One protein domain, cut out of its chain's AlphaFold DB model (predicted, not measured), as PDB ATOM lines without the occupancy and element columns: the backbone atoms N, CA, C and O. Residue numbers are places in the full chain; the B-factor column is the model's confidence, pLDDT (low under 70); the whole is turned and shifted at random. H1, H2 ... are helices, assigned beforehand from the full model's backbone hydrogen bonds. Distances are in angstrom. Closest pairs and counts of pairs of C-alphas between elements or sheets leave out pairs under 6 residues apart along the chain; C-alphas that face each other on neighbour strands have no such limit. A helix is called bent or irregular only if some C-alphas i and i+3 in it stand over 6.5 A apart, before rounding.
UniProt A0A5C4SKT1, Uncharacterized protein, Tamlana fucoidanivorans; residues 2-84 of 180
ATOM      1  N   LYS A   2     227.630 215.153 197.160       71.31
ATOM      2  CA  LYS A   2     226.795 213.982 196.803       71.31
ATOM      3  C   LYS A   2     225.338 214.236 197.232       71.31
ATOM      4  O   LYS A   2     225.131 214.820 198.295       71.31
ATOM      5  N   ILE A   3     224.348 213.795 196.448       72.88
ATOM      6  CA  ILE A   3     222.903 213.994 196.720       72.88
ATOM      7  C   ILE A   3     222.509 213.542 198.138       72.88
ATOM      8  O   ILE A   3     221.765 214.236 198.824       72.88
ATOM      9  N   ILE A   4     223.096 212.449 198.628       73.31
ATOM     10  CA  ILE A   4     222.884 211.940 199.992       73.31
ATOM     11  C   ILE A   4     223.301 212.967 201.059       73.31
ATOM     12  O   ILE A   4     222.603 213.157 202.051       73.31
ATOM     13  N   ASN A   5     224.391 213.706 200.837       76.56
ATOM     14  CA  ASN A   5     224.838 214.751 201.762       76.56
ATOM     15  C   ASN A   5     223.888 215.961 201.738       76.56
ATOM     16  O   ASN A   5     223.695 216.607 202.768       76.56
ATOM     17  N   ALA A   6     223.268 216.249 200.587       77.38
ATOM     18  CA  ALA A   6     222.223 217.269 200.475       77.38
ATOM     19  C   ALA A   6     220.972 216.865 201.261       77.38
ATOM     20  O   ALA A   6     220.483 217.647 202.073       77.38
ATOM     21  N   ILE A   7     220.521 215.619 201.087       78.44
ATOM     22  CA  ILE A   7     219.392 215.039 201.822       78.44
ATOM     23  C   ILE A   7     219.641 215.077 203.329       78.44
ATOM     24  O   ILE A   7     218.791 215.557 204.073       78.44
ATOM     25  N   ASN A   8     220.821 214.654 203.784       79.81
ATOM     26  CA  ASN A   8     221.163 214.661 205.207       79.81
ATOM     27  C   ASN A   8     221.166 216.076 205.792       79.81
ATOM     28  O   ASN A   8     220.698 216.283 206.909       79.81
ATOM     29  N   ARG A   9     221.629 217.071 205.026       80.00
ATOM     30  CA  ARG A   9     221.596 218.478 205.439       80.00
ATOM     31  C   ARG A   9     220.172 219.029 205.516       80.00
ATOM     32  O   ARG A   9     219.872 219.777 206.442       80.00
ATOM     33  N   ILE A  10     219.304 218.673 204.568       78.94
ATOM     34  CA  ILE A  10     217.889 219.067 204.589       78.94
ATOM     35  C   ILE A  10     217.184 218.399 205.773       78.94
ATOM     36  O   ILE A  10     216.573 219.098 206.573       78.94
ATOM     37  N   LYS A  11     217.366 217.088 205.963       79.81
ATOM     38  CA  LYS A  11     216.828 216.334 207.105       79.81
ATOM     39  C   LYS A  11     217.270 216.932 208.441       79.81
ATOM     40  O   LYS A  11     216.452 217.116 209.335       79.81
ATOM     41  N   PHE A  12     218.549 217.293 208.559       81.62
ATOM     42  CA  PHE A  12     219.067 217.989 209.733       81.62
ATOM     43  C   PHE A  12     218.350 219.318 209.960       81.62
ATOM     44  O   PHE A  12     217.929 219.569 211.078       81.62
ATOM     45  N   ARG A  13     218.170 220.145 208.920       76.00
ATOM     46  CA  ARG A  13     217.470 221.435 209.031       76.00
ATOM     47  C   ARG A  13     216.013 221.268 209.458       76.00
ATOM     48  O   ARG A  13     215.587 222.012 210.329       76.00
ATOM     49  N   VAL A  14     215.283 220.313 208.877       76.81
ATOM     50  CA  VAL A  14     213.872 220.027 209.214       76.81
ATOM     51  C   VAL A  14     213.719 219.586 210.664       76.81
ATOM     52  O   VAL A  14     212.773 219.975 211.339       76.81
ATOM     53  N   ASN A  15     214.664 218.781 211.149       75.50
ATOM     54  CA  ASN A  15     214.648 218.267 212.514       75.50
ATOM     55  C   ASN A  15     215.239 219.251 213.534       75.50
ATOM     56  O   ASN A  15     215.165 219.001 214.737       75.50
ATOM     57  N   ASN A  16     215.856 220.348 213.081       76.62
ATOM     58  CA  ASN A  16     216.476 221.321 213.966       76.62
ATOM     59  C   ASN A  16     215.451 222.341 214.464       76.62
ATOM     60  O   ASN A  16     214.666 222.877 213.687       76.62
ATOM     61  N   LYS A  17     215.528 222.704 215.748       64.25
ATOM     62  CA  LYS A  17     214.555 223.598 216.409       64.25
ATOM     63  C   LYS A  17     214.506 225.028 215.841       64.25
ATOM     64  O   LYS A  17     213.597 225.780 216.174       64.25
ATOM     65  N   HIS A  18     215.474 225.410 215.006       71.38
ATOM     66  CA  HIS A  18     215.562 226.742 214.402       71.38
ATOM     67  C   HIS A  18     214.673 226.923 213.168       71.38
ATOM     68  O   HIS A  18     214.267 228.048 212.883       71.38
ATOM     69  N   TRP A  19     214.344 225.847 212.447       77.62
ATOM     70  CA  TRP A  19     213.379 225.904 211.354       77.62
ATOM     71  C   TRP A  19     212.060 225.301 211.827       77.62
ATOM     72  O   TRP A  19     211.963 224.104 212.080       77.62
ATOM     73  N   LYS A  20     211.024 226.136 211.947       77.19
ATOM     74  CA  LYS A  20     209.657 225.679 212.227       77.19
ATOM     75  C   LYS A  20     209.011 225.140 210.946       77.19
ATOM     76  O   LYS A  20     208.084 225.749 210.426       77.19
ATOM     77  N   ALA A  21     209.545 224.040 210.419       78.62
ATOM     78  CA  ALA A  21     208.937 223.333 209.297       78.62
ATOM     79  C   ALA A  21     207.530 222.858 209.697       78.62
ATOM     80  O   ALA A  21     207.366 222.212 210.740       78.62
ATOM     81  N   ASN A  22     206.524 223.199 208.892       81.56
ATOM     82  CA  ASN A  22     205.160 222.717 209.095       81.56
ATOM     83  C   ASN A  22     205.026 221.259 208.601       81.56
ATOM     84  O   ASN A  22     205.961 220.685 208.039       81.56
ATOM     85  N   GLU A  23     203.877 220.624 208.835       80.88
ATOM     86  CA  GLU A  23     203.679 219.225 208.421       80.88
ATOM     87  C   GLU A  23     203.745 219.039 206.898       80.88
ATOM     88  O   GLU A  23     204.274 218.034 206.431       80.88
ATOM     89  N   THR A  24     203.312 220.029 206.116       81.88
ATOM     90  CA  THR A  24     203.423 220.012 204.651       81.88
ATOM     91  C   THR A  24     204.881 220.068 204.186       81.88
ATOM     92  O   THR A  24     205.265 219.324 203.286       81.88
ATOM     93  N   ASP A  25     205.726 220.874 204.836       78.06
ATOM     94  CA  ASP A  25     207.165 220.962 204.560       78.06
ATOM     95  C   ASP A  25     207.856 219.623 204.851       78.06
ATOM     96  O   ASP A  25     208.666 219.134 204.057       78.06
ATOM     97  N   LYS A  26     207.511 218.994 205.983       80.81
ATOM     98  CA  LYS A  26     208.025 217.669 206.360       80.81
ATOM     99  C   LYS A  26     207.593 216.600 205.360       80.81
ATOM    100  O   LYS A  26     208.422 215.784 204.955       80.81
ATOM    101  N   GLN A  27     206.327 216.615 204.943       83.69
ATOM    102  CA  GLN A  27     205.790 215.688 203.947       83.69
ATOM    103  C   GLN A  27     206.494 215.846 202.599       83.69
ATOM    104  O   GLN A  27     207.015 214.864 202.080       83.69
ATOM    105  N   ALA A  28     206.606 217.069 202.076       78.56
ATOM    106  CA  ALA A  28     207.276 217.336 200.805       78.56
ATOM    107  C   ALA A  28     208.734 216.844 200.807       78.56
ATOM    108  O   ALA A  28     209.203 216.234 199.845       78.56
ATOM    109  N   ILE A  29     209.451 217.058 201.912       82.81
ATOM    110  CA  ILE A  29     210.841 216.615 202.053       82.81
ATOM    111  C   ILE A  29     210.932 215.095 202.147       82.81
ATOM    112  O   ILE A  29     211.792 214.508 201.489       82.81
ATOM    113  N   ASN A  30     210.045 214.446 202.901       82.25
ATOM    114  CA  ASN A  30     209.987 212.987 202.953       82.25
ATOM    115  C   ASN A  30     209.698 212.389 201.570       82.25
ATOM    116  O   ASN A  30     210.401 211.465 201.170       82.25
ATOM    117  N   THR A  31     208.786 212.974 200.789       85.62
ATOM    118  CA  THR A  31     208.519 212.552 199.405       85.62
ATOM    119  C   THR A  31     209.755 212.682 198.511       85.62
ATOM    120  O   THR A  31     210.063 211.768 197.749       85.62
ATOM    121  N   ILE A  32     210.519 213.776 198.619       84.75
ATOM    122  CA  ILE A  32     211.774 213.943 197.863       84.75
ATOM    123  C   ILE A  32     212.806 212.883 198.276       84.75
ATOM    124  O   ILE A  32     213.485 212.308 197.422       84.75
ATOM    125  N   ILE A  33     212.932 212.610 199.577       82.38
ATOM    126  CA  ILE A  33     213.845 211.589 200.106       82.38
ATOM    127  C   ILE A  33     213.451 210.202 199.594       82.38
ATOM    128  O   ILE A  33     214.308 209.454 199.121       82.38
ATOM    129  N   GLU A  34     212.167 209.860 199.659       84.38
ATOM    130  CA  GLU A  34     211.626 208.601 199.155       84.38
ATOM    131  C   GLU A  34     211.849 208.455 197.655       84.38
ATOM    132  O   GLU A  34     212.356 207.421 197.227       84.38
ATOM    133  N   PHE A  35     211.574 209.497 196.870       84.69
ATOM    134  CA  PHE A  35     211.826 209.504 195.433       84.69
ATOM    135  C   PHE A  35     213.301 209.247 195.111       84.69
ATOM    136  O   PHE A  35     213.622 208.406 194.271       84.69
ATOM    137  N   VAL A  36     214.226 209.926 195.798       83.06
ATOM    138  CA  VAL A  36     215.666 209.715 195.589       83.06
ATOM    139  C   VAL A  36     216.081 208.300 195.991       83.06
ATOM    140  O   VAL A  36     216.823 207.646 195.257       83.06
ATOM    141  N   ASN A  37     215.578 207.793 197.116       79.50
ATOM    142  CA  ASN A  37     215.859 206.431 197.568       79.50
ATOM    143  C   ASN A  37     215.309 205.379 196.596       79.50
ATOM    144  O   ASN A  37     216.006 204.416 196.282       79.50
ATOM    145  N   GLN A  38     214.089 205.565 196.087       80.94
ATOM    146  CA  GLN A  38     213.494 204.706 195.065       80.94
ATOM    147  C   GLN A  38     214.289 204.771 193.763       80.94
ATOM    148  O   GLN A  38     214.610 203.732 193.195       80.94
ATOM    149  N   LYS A  39     214.699 205.965 193.324       80.81
ATOM    150  CA  LYS A  39     215.541 206.137 192.137       80.81
ATOM    151  C   LYS A  39     216.870 205.394 192.274       80.81
ATOM    152  O   LYS A  39     217.274 204.716 191.335       80.81
ATOM    153  N   HIS A  40     217.519 205.460 193.437       74.69
ATOM    154  CA  HIS A  40     218.742 204.698 193.703       74.69
ATOM    155  C   HIS A  40     218.505 203.183 193.720       74.69
ATOM    156  O   HIS A  40     219.280 202.451 193.108       74.69
ATOM    157  N   LYS A  41     217.427 202.708 194.360       73.56
ATOM    158  CA  LYS A  41     217.050 201.281 194.351       73.56
ATOM    159  C   LYS A  41     216.778 200.776 192.932       73.56
ATOM    160  O   LYS A  41     217.233 199.699 192.560       73.56
ATOM    161  N   ASN A  42     216.107 201.585 192.120       77.31
ATOM    162  CA  ASN A  42     215.739 201.227 190.756       77.31
ATOM    163  C   ASN A  42     216.902 201.375 189.770       77.31
ATOM    164  O   ASN A  42     216.835 200.816 188.682       77.31
ATOM    165  N   GLN A  43     217.979 202.082 190.126       77.56
ATOM    166  CA  GLN A  43     219.110 202.312 189.227       77.56
ATOM    167  C   GLN A  43     219.834 201.012 188.863       77.56
ATOM    168  O   GLN A  43     220.193 200.835 187.701       77.56
ATOM    169  N   ILE A  44     220.022 200.097 189.820       75.88
ATOM    170  CA  ILE A  44     220.632 198.787 189.546       75.88
ATOM    171  C   ILE A  44     219.708 197.955 188.654       75.88
ATOM    172  O   ILE A  44     220.176 197.397 187.669       75.88
ATOM    173  N   ASN A  45     218.401 197.937 188.935       76.81
ATOM    174  CA  ASN A  45     217.425 197.187 188.137       76.81
ATOM    175  C   ASN A  45     217.320 197.733 186.702       76.81
ATOM    176  O   ASN A  45     217.320 196.968 185.742       76.81
ATOM    177  N   ALA A  46     217.321 199.058 186.542       78.75
ATOM    178  CA  ALA A  46     217.306 199.723 185.241       78.75
ATOM    179  C   ALA A  46     218.603 199.508 184.438       78.75
ATOM    180  O   ALA A  46     218.606 199.676 183.224       78.75
ATOM    181  N   ASN A  47     219.700 199.134 185.103       82.62
ATOM    182  CA  ASN A  47     221.010 198.910 184.488       82.62
ATOM    183  C   ASN A  47     221.540 197.501 184.787       82.62
ATOM    184  O   ASN A  47     222.748 197.295 184.884       82.62
ATOM    185  N   GLU A  48     220.652 196.518 184.942       85.00
ATOM    186  CA  GLU A  48     221.023 195.187 185.433       85.00
ATOM    187  C   GLU A  48     222.042 194.492 184.510       85.00
ATOM    188  O   GLU A  48     222.942 193.813 184.996       85.00
ATOM    189  N   LEU A  49     221.971 194.698 183.187       86.75
ATOM    190  CA  LEU A  49     222.970 194.174 182.243       86.75
ATOM    191  C   LEU A  49     224.365 194.753 182.508       86.75
ATOM    192  O   LEU A  49     225.344 194.009 182.572       86.75
ATOM    193  N   LEU A  50     224.452 196.066 182.731       87.25
ATOM    194  CA  LEU A  50     225.704 196.720 183.097       87.25
ATOM    195  C   LEU A  50     226.188 196.239 184.470       87.25
ATOM    196  O   LEU A  50     227.374 195.976 184.634       87.25
ATOM    197  N   ALA A  51     225.283 196.060 185.435       89.19
ATOM    198  CA  ALA A  51     225.620 195.522 186.750       89.19
ATOM    199  C   ALA A  51     226.180 194.089 186.657       89.19
ATOM    200  O   ALA A  51     227.158 193.770 187.331       89.19
ATOM    201  N   LYS A  52     225.628 193.240 185.779       90.31
ATOM    202  CA  LYS A  52     226.153 191.890 185.506       90.31
ATOM    203  C   LYS A  52     227.566 191.936 184.931       90.31
ATOM    204  O   LYS A  52     228.442 191.240 185.441       90.31
ATOM    205  N   LEU A  53     227.800 192.772 183.917       92.00
ATOM    206  CA  LEU A  53     229.131 192.956 183.328       92.00
ATOM    207  C   LEU A  53     230.130 193.511 184.352       92.00
ATOM    208  O   LEU A  53     231.246 193.004 184.452       92.00
ATOM    209  N   TYR A  54     229.704 194.485 185.163       92.56
ATOM    210  CA  TYR A  54     230.492 195.041 186.262       92.56
ATOM    211  C   TYR A  54     230.919 193.938 187.234       92.56
ATOM    212  O   TYR A  54     232.109 193.771 187.480       92.56
ATOM    213  N   ILE A  55     229.969 193.155 187.761       92.94
ATOM    214  CA  ILE A  55     230.250 192.098 188.743       92.94
ATOM    215  C   ILE A  55     231.178 191.042 188.140       92.94
ATOM    216  O   ILE A  55     232.137 190.622 188.792       92.94
ATOM    217  N   HIS A  56     230.928 190.636 186.895       95.12
ATOM    218  CA  HIS A  56     231.758 189.658 186.202       95.12
ATOM    219  C   HIS A  56     233.207 190.145 186.058       95.12
ATOM    220  O   HIS A  56     234.139 189.450 186.475       95.12
ATOM    221  N   HIS A  57     233.406 191.355 185.528       94.38
ATOM    222  CA  HIS A  57     234.746 191.893 185.301       94.38
ATOM    223  C   HIS A  57     235.460 192.238 186.613       94.38
ATOM    224  O   HIS A  57     236.627 191.899 186.789       94.38
ATOM    225  N   TYR A  58     234.754 192.812 187.588       94.06
ATOM    226  CA  TYR A  58     235.292 193.065 188.926       94.06
ATOM    227  C   TYR A  58     235.753 191.766 189.609       94.06
ATOM    228  O   TYR A  58     236.826 191.722 190.207       94.06
ATOM    229  N   SER A  59     235.009 190.666 189.443       93.94
ATOM    230  CA  SER A  59     235.411 189.342 189.945       93.94
ATOM    231  C   SER A  59     236.654 188.794 189.238       93.94
ATOM    232  O   SER A  59     237.469 188.098 189.846       93.94
ATOM    233  N   TYR A  60     236.822 189.084 187.946       94.75
ATOM    234  CA  TYR A  60     238.057 188.777 187.223       94.75
ATOM    235  C   TYR A  60     239.245 189.578 187.775       94.75
ATOM    236  O   TYR A  60     240.267 188.978 188.105       94.75
ATOM    237  N   LEU A  61     239.095 190.895 187.955       94.88
ATOM    238  CA  LEU A  61     240.148 191.751 188.507       94.88
ATOM    239  C   LEU A  61     240.529 191.317 189.929       94.88
ATOM    240  O   LEU A  61     241.716 191.198 190.223       94.88
ATOM    241  N   ASN A  62     239.553 190.966 190.772       93.69
ATOM    242  CA  ASN A  62     239.833 190.460 192.116       93.69
ATOM    243  C   ASN A  62     240.686 189.192 192.112       93.69
ATOM    244  O   ASN A  62     241.649 189.079 192.868       93.69
ATOM    245  N   ARG A  63     240.383 188.247 191.216       94.50
ATOM    246  CA  ARG A  63     241.190 187.030 191.056       94.50
ATOM    247  C   ARG A  63     242.588 187.342 190.526       94.50
ATOM    248  O   ARG A  63     243.560 186.796 191.042       94.50
ATOM    249  N   LYS A  64     242.694 188.231 189.534       95.06
ATOM    250  CA  LYS A  64     243.967 188.648 188.926       95.06
ATOM    251  C   LYS A  64     244.905 189.295 189.948       95.06
ATOM    252  O   LYS A  64     246.087 188.968 189.971       95.06
ATOM    253  N   TYR A  65     244.379 190.177 190.796       94.50
ATOM    254  CA  TYR A  65     245.161 190.922 191.786       94.50
ATOM    255  C   TYR A  65     245.182 190.279 193.180       94.50
ATOM    256  O   TYR A  65     245.816 190.823 194.077       94.50
ATOM    257  N   ARG A  66     244.535 189.115 193.363       93.94
ATOM    258  CA  ARG A  66     244.375 188.428 194.662       93.94
ATOM    259  C   ARG A  66     243.833 189.359 195.754       93.94
ATOM    260  O   ARG A  66     244.301 189.337 196.889       93.94
ATOM    261  N   SER A  67     242.858 190.175 195.382       93.62
ATOM    262  CA  SER A  67     242.251 191.192 196.232       93.62
ATOM    263  C   SER A  67     240.865 190.776 196.728       93.62
ATOM    264  O   SER A  67     240.258 189.817 196.242       93.62
ATOM    265  N   ASN A  68     240.355 191.515 197.706       88.88
ATOM    266  CA  ASN A  68     239.010 191.405 198.252       88.88
ATOM    267  C   ASN A  68     238.166 192.652 197.910       88.88
ATOM    268  O   ASN A  68     238.620 193.581 197.246       88.88
ATOM    269  N   ILE A  69     236.912 192.672 198.373       87.44
ATOM    270  CA  ILE A  69     235.934 193.725 198.048       87.44
ATOM    271  C   ILE A  69     236.287 195.126 198.581       87.44
ATOM    272  O   ILE A  69     235.680 196.104 198.151       87.44
ATOM    273  N   TYR A  70     237.219 195.228 199.529       87.06
ATOM    274  CA  TYR A  70     237.643 196.487 200.143       87.06
ATOM    275  C   TYR A  70     238.870 197.095 199.458       87.06
ATOM    276  O   TYR A  70     239.205 198.249 199.721       87.06
ATOM    277  N   ASP A  71     239.532 196.345 198.576       89.88
ATOM    278  CA  ASP A  71     240.736 196.812 197.909       89.88
ATOM    279  C   ASP A  71     240.403 197.798 196.784       89.88
ATOM    280  O   ASP A  71     239.549 197.564 195.924       89.88
ATOM    281  N   GLU A  72     241.127 198.917 196.754       92.06
ATOM    282  CA  GLU A  72     240.887 199.982 195.776       92.06
ATOM    283  C   GLU A  72     241.436 199.663 194.383       92.06
ATOM    284  O   GLU A  72     240.980 200.240 193.396       92.06
ATOM    285  N   LEU A  73     242.439 198.786 194.282       93.50
ATOM    286  CA  LEU A  73     243.155 198.534 193.030       93.50
ATOM    287  C   LEU A  73     242.228 198.005 191.912       93.50
ATOM    288  O   LEU A  73     242.216 198.608 190.838       93.50
ATOM    289  N   PRO A  74     241.390 196.972 192.133       92.94
ATOM    290  CA  PRO A  74     240.424 196.517 191.127       92.94
ATOM    291  C   PRO A  74     239.422 197.598 190.708       92.94
ATOM    292  O   PRO A  74     239.033 197.661 189.546       92.94
ATOM    293  N   ILE A  75     239.013 198.465 191.641       91.88
ATOM    294  CA  ILE A  75     238.082 199.569 191.362       91.88
ATOM    295  C   ILE A  75     238.759 200.612 190.467       91.88
ATOM    296  O   ILE A  75     238.167 201.061 189.486       91.88
ATOM    297  N   LYS A  76     240.014 200.965 190.770       93.69
ATOM    298  CA  LYS A  76     240.823 201.899 189.973       93.69
ATOM    299  C   LYS A  76     241.031 201.394 188.547       93.69
ATOM    300  O   LYS A  76     240.846 202.159 187.605       93.69
ATOM    301  N   GLU A  77     241.355 200.113 188.378       93.19
ATOM    302  CA  GLU A  77     241.517 199.511 187.048       93.19
ATOM    303  C   GLU A  77     240.204 199.489 186.257       93.19
ATOM    304  O   GLU A  77     240.189 199.811 185.069       93.19
ATOM    305  N   LEU A  78     239.082 199.195 186.916       92.56
ATOM    306  CA  LEU A  78     237.774 199.249 186.273       92.56
ATOM    307  C   LEU A  78     237.400 200.677 185.843       92.56
ATOM    308  O   LEU A  78     236.913 200.872 184.733       92.56
ATOM    309  N   HIS A  79     237.651 201.685 186.684       91.81
ATOM    310  CA  HIS A  79     237.428 203.086 186.315       91.81
ATOM    311  C   HIS A  79     238.288 203.497 185.124       91.81
ATOM    312  O   HIS A  79     237.763 204.058 184.167       91.81
ATOM    313  N   LYS A  80     239.572 203.136 185.126       93.19
ATOM    314  CA  LYS A  80     240.478 203.401 184.003       93.19
ATOM    315  C   LYS A  80     239.974 202.783 182.695       93.19
ATOM    316  O   LYS A  80     240.123 203.388 181.634       93.19
ATOM    317  N   LEU A  81     239.373 201.594 182.759       92.25
ATOM    318  CA  LEU A  81     238.752 200.940 181.606       92.25
ATOM    319  C   LEU A  81     237.532 201.724 181.100       92.25
ATOM    320  O   LEU A  81     237.392 201.906 179.893       92.25
ATOM    321  N   LEU A  82     236.672 202.207 181.999       91.00
ATOM    322  CA  LEU A  82     235.447 202.939 181.645       91.00
ATOM    323  C   LEU A  82     235.696 204.388 181.199       91.00
ATOM    324  O   LEU A  82     234.926 204.920 180.406       91.00
ATOM    325  N   GLU A  83     236.755 205.028 181.692       93.88
ATOM    326  CA  GLU A  83     237.170 206.379 181.284       93.88
ATOM    327  C   GLU A  83     237.814 206.398 179.892       93.88
ATOM    328  O   GLU A  83     237.877 207.438 179.235       93.88
ATOM    329  N   MET A  84     238.298 205.246 179.428       93.94
ATOM    330  CA  MET A  84     238.940 205.119 178.130       93.94
ATOM    331  C   MET A  84     237.908 205.239 176.994       93.94
ATOM    332  O   MET A  84     236.901 204.525 177.008       93.94
TER     333      MET A  84
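Overview. This is residues 2 to 84 of the 180 residues of an uncharacterized protein of Tamlana fucoidanivorans (UniProt A0A5C4SKT1). The longest helix, H2, has H1 folded back along part of it as a helical hairpin, and past a tight link at the other end of H2 comes H3, which makes a corner with H2 and has H4 packed across it near its far end. This makes two separate pairs of helices, H1 with H2 and H3 with H4, joined end to end through the tight link between H2 and H3. The printed part has 83 residues with four named helices in the order H1, H2, H3, H4 and no named strand, an all-helix class. The whole is extended, with a radius of gyration of the C-alphas of 19.1 A and spans of 55 by 25 by 23 A.

Arrangement. H2, residues 23 to 46, touches H1, residues 3 to 15, with its residues 26 to 33 alone. The closest C-alphas of this hairpin, those of Ile 7 and Ile 33, are 6.8 A apart, and the helices run opposite ways at a shallow tilt of 21 degrees. H3, residues 48 to 65, is close to H2 but not clearly touching, with the closest C-alphas, those of Ile 44 and Ala 51, 6.6 A apart; the two run the same way at a steep tilt of 65 degrees. H4, residues 72 to 83, touches H3 through residues 73 to 78 of H4 and 58 to 65 of H3. Their closest C-alphas, those of Leu 61 and Pro 74, are 5.4 A apart, and they run opposite ways at a steep tilt of 50 degrees. H1 is apart from H3 and H4, and H2 is apart from H4. Every O i to N i+4 pair is within hydrogen-bond range in H1, H3 and H4, and 18 of 20 are in H2.

Along the chain. H2 measures 33.2 A from C-alpha 23 to C-alpha 46, H3 25.3 A, H1 18.3 A and H4 16.3 A. H2 is neither bent nor irregular, but only just: C-alphas 41 and 44 are 6.5 A apart. H1 begins with C-alpha 3 at (222.903, 213.994, 196.720), H2 begins with C-alpha 23 at (203.679, 219.225, 208.421), and H4 ends with C-alpha 83 at (237.170, 206.379, 181.284).

Size, cuts and confidence. The C-alphas of Lys 20 and Lys 64, the two farthest apart, are 55.6 A apart. The printed part has no cut; the link from H2 to H3 is tight, and those from H1 to H2 and from H3 to H4 are short. Residues 45 to 50, of which 48 to 50 belong to H3, stand free, and so do residues 79 to 84, of which 79 to 83 belong to H4. The mean pLDDT of the printed part is 84.6, and residue 17 alone is under 70.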